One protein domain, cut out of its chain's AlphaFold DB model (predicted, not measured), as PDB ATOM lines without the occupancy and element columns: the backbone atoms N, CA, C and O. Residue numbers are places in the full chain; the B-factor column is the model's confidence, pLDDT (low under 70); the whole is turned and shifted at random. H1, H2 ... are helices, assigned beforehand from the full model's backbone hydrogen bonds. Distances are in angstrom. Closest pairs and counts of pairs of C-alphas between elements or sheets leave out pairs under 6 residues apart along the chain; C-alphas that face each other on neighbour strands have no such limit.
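Overview. This is residues 25 to 68 of the 391 residues of an uncharacterized protein of Capsaspora owczarzaki (strain ATCC 30864) (UniProt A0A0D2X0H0). One long helix, H2, makes the length of this domain, and a shorter helix, H1, meets its first part through a tight turn to form a wide V; residues 25 to 35, with no named element, loop over from the start of H1 toward H2, while residues 62 to 68 stick out at the far end. The printed part has 44 residues with two named helices, H1 then H2, and no named strand; the class is all helix. It is compact, with a radius of gyration of the C-alphas of 10.2 A, yet elongated, spanning 28 by 18 by 18 A.

Arrangement. H2, residues 50 to 66, touches H1, residues 36 to 45, with its residues 50 to 57 alone. The closest C-alphas are those of Leu 43 and Thr 53, 5.6 A apart. The helices run opposite ways at a steep tilt of 66 degrees. In both, every O i to N i+4 pair is within hydrogen-bond range.

Along the chain. H2 runs 24.1 A from C-alpha 50 at (-14.778, -41.461, 13.295) to C-alpha 66 at (5.175, -28.442, 9.426). H1 is 14.2 A long and begins at C-alpha 36, (-5.643, -43.410, 24.446).

Size, cuts and confidence. The C-alphas of His 48 and Arg 68, the two farthest apart, are 28.6 A apart. The printed part has no cut, and the link from H1 to H2 is tight. Residues 27 to 34 have pLDDT under 70.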
ATOM      1  N   GLU A  25      -7.660 -47.906  11.178       79.56
ATOM      2  CA  GLU A  25      -7.725 -47.059   9.976       79.56
ATOM      3  C   GLU A  25      -6.403 -46.299   9.727       79.56
ATOM      4  O   GLU A  25      -6.135 -45.846   8.610       79.56
ATOM      5  N   PHE A  26      -5.528 -46.204  10.734       74.12
ATOM      6  CA  PHE A  26      -4.173 -45.676  10.575       74.12
ATOM      7  C   PHE A  26      -3.221 -46.783  10.086       74.12
ATOM      8  O   PHE A  26      -2.868 -47.697  10.824       74.12
ATOM      9  N   ASN A  27      -2.773 -46.683   8.830       60.06
ATOM     10  CA  ASN A  27      -1.891 -47.667   8.180       60.06
ATOM     11  C   ASN A  27      -0.440 -47.708   8.718       60.06
ATOM     12  O   ASN A  27       0.319 -48.593   8.329       60.06
ATOM     13  N   GLU A  28      -0.035 -46.775   9.582       58.19
ATOM     14  CA  GLU A  28       1.334 -46.645  10.103       58.19
ATOM     15  C   GLU A  28       1.318 -46.357  11.615       58.19
ATOM     16  O   GLU A  28       0.319 -45.829  12.117       58.19
ATOM     17  N   PRO A  29       2.399 -46.667  12.366       56.59
ATOM     18  CA  PRO A  29       2.562 -46.204  13.741       56.59
ATOM     19  C   PRO A  29       2.626 -44.671  13.761       56.59
ATOM     20  O   PRO A  29       3.675 -44.051  13.624       56.59
ATOM     21  N   HIS A  30       1.456 -44.062  13.893       59.56
ATOM     22  CA  HIS A  30       1.270 -42.628  13.997       59.56
ATOM     23  C   HIS A  30       1.360 -42.228  15.479       59.56
ATOM     24  O   HIS A  30       0.790 -42.935  16.306       59.56
ATOM     25  N   PRO A  31       1.982 -41.104  15.874       60.88
ATOM     26  CA  PRO A  31       2.130 -40.759  17.297       60.88
ATOM     27  C   PRO A  31       0.790 -40.635  18.056       60.88
ATOM     28  O   PRO A  31       0.716 -40.863  19.261       60.88
ATOM     29  N   ALA A  32      -0.317 -40.366  17.347       55.19
ATOM     30  CA  ALA A  32      -1.679 -40.437  17.907       55.19
ATOM     31  C   ALA A  32      -2.078 -41.824  18.449       55.19
ATOM     32  O   ALA A  32      -3.022 -41.933  19.231       55.19
ATOM     33  N   MET A  33      -1.390 -42.882  18.017       55.66
ATOM     34  CA  MET A  33      -1.653 -44.274  18.380       55.66
ATOM     35  C   MET A  33      -1.146 -44.614  19.784       55.66
ATOM     36  O   MET A  33      -1.621 -45.585  20.374       55.66
ATOM     37  N   GLU A  34      -0.228 -43.816  20.337       59.12
ATOM     38  CA  GLU A  34       0.420 -44.097  21.623       59.12
ATOM     39  C   GLU A  34      -0.403 -43.614  22.832       59.12
ATOM     40  O   GLU A  34      -0.252 -44.138  23.934       59.12
ATOM     41  N   GLY A  35      -1.329 -42.665  22.640       71.56
ATOM     42  CA  GLY A  35      -2.100 -42.051  23.728       71.56
ATOM     43  C   GLY A  35      -3.611 -42.260  23.618       71.56
ATOM     44  O   GLY A  35      -4.286 -41.518  22.908       71.56
ATOM     45  N   GLU A  36      -4.182 -43.192  24.390       78.19
ATOM     46  CA  GLU A  36      -5.643 -43.410  24.446       78.19
ATOM     47  C   GLU A  36      -6.425 -42.127  24.772       78.19
ATOM     48  O   GLU A  36      -7.409 -41.812  24.106       78.19
ATOM     49  N   GLN A  37      -5.955 -41.354  25.754       77.88
ATOM     50  CA  GLN A  37      -6.610 -40.116  26.191       77.88
ATOM     51  C   GLN A  37      -6.583 -39.021  25.120       77.88
ATOM     52  O   GLN A  37      -7.541 -38.261  24.976       77.88
ATOM     53  N   LEU A  38      -5.503 -38.966  24.339       80.75
ATOM     54  CA  LEU A  38      -5.375 -38.031  23.230       80.75
ATOM     55  C   LEU A  38      -6.420 -38.343  22.155       80.75
ATOM     56  O   LEU A  38      -7.171 -37.459  21.751       80.75
ATOM     57  N   LEU A  39      -6.511 -39.606  21.737       84.50
ATOM     58  CA  LEU A  39      -7.461 -40.026  20.710       84.50
ATOM     59  C   LEU A  39      -8.917 -39.888  21.190       84.50
ATOM     60  O   LEU A  39      -9.770 -39.417  20.439       84.50
ATOM     61  N   LEU A  40      -9.186 -40.195  22.464       85.12
ATOM     62  CA  LEU A  40     -10.492 -39.991  23.097       85.12
ATOM     63  C   LEU A  40     -10.920 -38.518  23.088       85.12
ATOM     64  O   LEU A  40     -12.094 -38.220  22.870       85.12
ATOM     65  N   ARG A  41      -9.980 -37.588  23.283       83.94
ATOM     66  CA  ARG A  41     -10.248 -36.146  23.214       83.94
ATOM     67  C   ARG A  41     -10.703 -35.721  21.818       83.94
ATOM     68  O   ARG A  41     -11.707 -35.024  21.708       83.94
ATOM     69  N   PHE A  42     -10.022 -36.169  20.762       87.50
ATOM     70  CA  PHE A  42     -10.456 -35.900  19.384       87.50
ATOM     71  C   PHE A  42     -11.810 -36.548  19.071       87.50
ATOM     72  O   PHE A  42     -12.664 -35.895  18.474       87.50
ATOM     73  N   LEU A  43     -12.026 -37.790  19.516       87.75
ATOM     74  CA  LEU A  43     -13.288 -38.506  19.315       87.75
ATOM     75  C   LEU A  43     -14.467 -37.754  19.946       87.75
ATOM     76  O   LEU A  43     -15.487 -37.533  19.294       87.75
ATOM     77  N   ARG A  44     -14.320 -37.317  21.202       86.62
ATOM     78  CA  ARG A  44     -15.349 -36.547  21.917       86.62
ATOM     79  C   ARG A  44     -15.562 -35.165  21.301       86.62
ATOM     80  O   ARG A  44     -16.708 -34.739  21.178       86.62
ATOM     81  N   PHE A  45     -14.490 -34.502  20.862       85.31
ATOM     82  CA  PHE A  45     -14.561 -33.211  20.169       85.31
ATOM     83  C   PHE A  45     -15.399 -33.278  18.883       85.31
ATOM     84  O   PHE A  45     -16.119 -32.337  18.564       85.31
ATOM     85  N   HIS A  46     -15.347 -34.404  18.167       87.62
ATOM     86  CA  HIS A  46     -16.135 -34.642  16.953       87.62
ATOM     87  C   HIS A  46     -17.431 -35.415  17.194       87.62
ATOM     88  O   HIS A  46     -17.998 -35.963  16.252       87.62
ATOM     89  N   HIS A  47     -17.915 -35.473  18.439       88.50
ATOM     90  CA  HIS A  47     -19.168 -36.148  18.791       88.50
ATOM     91  C   HIS A  47     -19.245 -37.588  18.257       88.50
ATOM     92  O   HIS A  47     -20.272 -38.018  17.732       88.50
ATOM     93  N   HIS A  48     -18.129 -38.312  18.374       89.50
ATOM     94  CA  HIS A  48     -17.985 -39.707  17.968       89.50
ATOM     95  C   HIS A  48     -18.049 -39.961  16.445       89.50
ATOM     96  O   HIS A  48     -18.193 -41.109  16.022       89.50
ATOM     97  N   ASP A  49     -17.878 -38.928  15.607       91.06
ATOM     98  CA  ASP A  49     -17.658 -39.074  14.159       91.06
ATOM     99  C   ASP A  49     -16.224 -39.549  13.880       91.06
ATOM    100  O   ASP A  49     -15.257 -38.784  13.974       91.06
ATOM    101  N   LEU A  50     -16.080 -40.829  13.523       90.88
ATOM    102  CA  LEU A  50     -14.778 -41.461  13.295       90.88
ATOM    103  C   LEU A  50     -14.022 -40.839  12.118       90.88
ATOM    104  O   LEU A  50     -12.827 -40.589  12.224       90.88
ATOM    105  N   LYS A  51     -14.710 -40.501  11.025       89.69
ATOM    106  CA  LYS A  51     -14.060 -39.958   9.830       89.69
ATOM    107  C   LYS A  51     -13.553 -38.539  10.071       89.69
ATOM    108  O   LYS A  51     -12.439 -38.202   9.671       89.69
ATOM    109  N   ALA A  52     -14.357 -37.699  10.724       89.06
ATOM    110  CA  ALA A  52     -13.932 -36.355  11.110       89.06
ATOM    111  C   ALA A  52     -12.780 -36.403  12.128       89.06
ATOM    112  O   ALA A  52     -11.830 -35.621  12.030       89.06
ATOM    113  N   THR A  53     -12.833 -37.362  13.058       89.38
ATOM    114  CA  THR A  53     -11.772 -37.629  14.038       89.38
ATOM    115  C   THR A  53     -10.467 -38.021  13.358       89.38
ATOM    116  O   THR A  53      -9.453 -37.363  13.580       89.38
ATOM    117  N   GLU A  54     -10.494 -39.030  12.488       88.69
ATOM    118  CA  GLU A  54      -9.336 -39.509  11.732       88.69
ATOM    119  C   GLU A  54      -8.691 -38.366  10.936       88.69
ATOM    120  O   GLU A  54      -7.484 -38.129  11.033       88.69
ATOM    121  N   GLN A  55      -9.502 -37.601  10.197       88.56
ATOM    122  CA  GLN A  55      -9.021 -36.452   9.436       88.56
ATOM    123  C   GLN A  55      -8.379 -35.408  10.347       88.56
ATOM    124  O   GLN A  55      -7.282 -34.945  10.047       88.56
ATOM    125  N   HIS A  56      -9.026 -35.021  11.446       87.44
ATOM    126  CA  HIS A  56      -8.480 -33.995  12.332       87.44
ATOM    127  C   HIS A  56      -7.172 -34.449  12.985       87.44
ATOM    128  O   HIS A  56      -6.230 -33.667  13.041       87.44
ATOM    129  N   VAL A  57      -7.077 -35.715  13.394       87.44
ATOM    130  CA  VAL A  57      -5.841 -36.284  13.937       87.44
ATOM    131  C   VAL A  57      -4.703 -36.184  12.917       87.44
ATOM    132  O   VAL A  57      -3.662 -35.637  13.259       87.44
ATOM    133  N   LYS A  58      -4.898 -36.614  11.662       85.50
ATOM    134  CA  LYS A  58      -3.856 -36.498  10.617       85.50
ATOM    135  C   LYS A  58      -3.401 -35.047  10.434       85.50
ATOM    136  O   LYS A  58      -2.231 -34.734  10.622       85.50
ATOM    137  N   HIS A  59      -4.350 -34.135  10.210       86.50
ATOM    138  CA  HIS A  59      -4.037 -32.716  10.010       86.50
ATOM    139  C   HIS A  59      -3.393 -32.053  11.236       86.50
ATOM    140  O   HIS A  59      -2.653 -31.083  11.076       86.50
ATOM    141  N   PHE A  60      -3.698 -32.513  12.452       86.50
ATOM    142  CA  PHE A  60      -3.067 -32.013  13.669       86.50
ATOM    143  C   PHE A  60      -1.583 -32.370  13.698       86.50
ATOM    144  O   PHE A  60      -0.764 -31.489  13.939       86.50
ATOM    145  N   PHE A  61      -1.223 -33.622  13.414       85.56
ATOM    146  CA  PHE A  61       0.175 -34.052  13.434       85.56
ATOM    147  C   PHE A  61       0.980 -33.509  12.249       85.56
ATOM    148  O   PHE A  61       2.074 -32.996  12.480       85.56
ATOM    149  N   ASP A  62       0.408 -33.494  11.040       84.88
ATOM    150  CA  ASP A  62       1.024 -32.848   9.869       84.88
ATOM    151  C   ASP A  62       1.356 -31.382  10.181       84.88
ATOM    152  O   ASP A  62       2.464 -30.901   9.958       84.88
ATOM    153  N   TRP A  63       0.407 -30.672  10.793       85.75
ATOM    154  CA  TRP A  63       0.594 -29.286  11.200       85.75
ATOM    155  C   TRP A  63       1.677 -29.102  12.253       85.75
ATOM    156  O   TRP A  63       2.486 -28.185  12.128       85.75
ATOM    157  N   ARG A  64       1.694 -29.946  13.290       88.38
ATOM    158  CA  ARG A  64       2.731 -29.881  14.324       88.38
ATOM    159  C   ARG A  64       4.115 -30.068  13.728       88.38
ATOM    160  O   ARG A  64       5.022 -29.341  14.117       88.38
ATOM    161  N   GLN A  65       4.251 -30.992  12.780       84.69
ATOM    162  CA  GLN A  65       5.495 -31.236  12.065       84.69
ATOM    163  C   GLN A  65       5.876 -30.044  11.179       84.69
ATOM    164  O   GLN A  65       6.988 -29.531  11.291       84.69
ATOM    165  N   ASP A  66       4.947 -29.556  10.353       82.56
ATOM    166  CA  ASP A  66       5.175 -28.442   9.426       82.56
ATOM    167  C   ASP A  66       5.589 -27.152  10.142       82.56
ATOM    168  O   ASP A  66       6.465 -26.428   9.666       82.56
ATOM    169  N   PHE A  67       4.949 -26.867  11.279       83.88
ATOM    170  CA  PHE A  67       5.177 -25.672  12.092       83.88
ATOM    171  C   PHE A  67       6.195 -25.890  13.206       83.88
ATOM    172  O   PHE A  67       6.451 -24.950  13.951       83.88
ATOM    173  N   ARG A  68       6.743 -27.108  13.335       87.31
ATOM    174  CA  ARG A  68       7.615 -27.541  14.436       87.31
ATOM    175  C   ARG A  68       7.098 -27.105  15.812       87.31
ATOM    176  O   ARG A  68       7.845 -26.640  16.655       87.31
TER     177      ARG A  68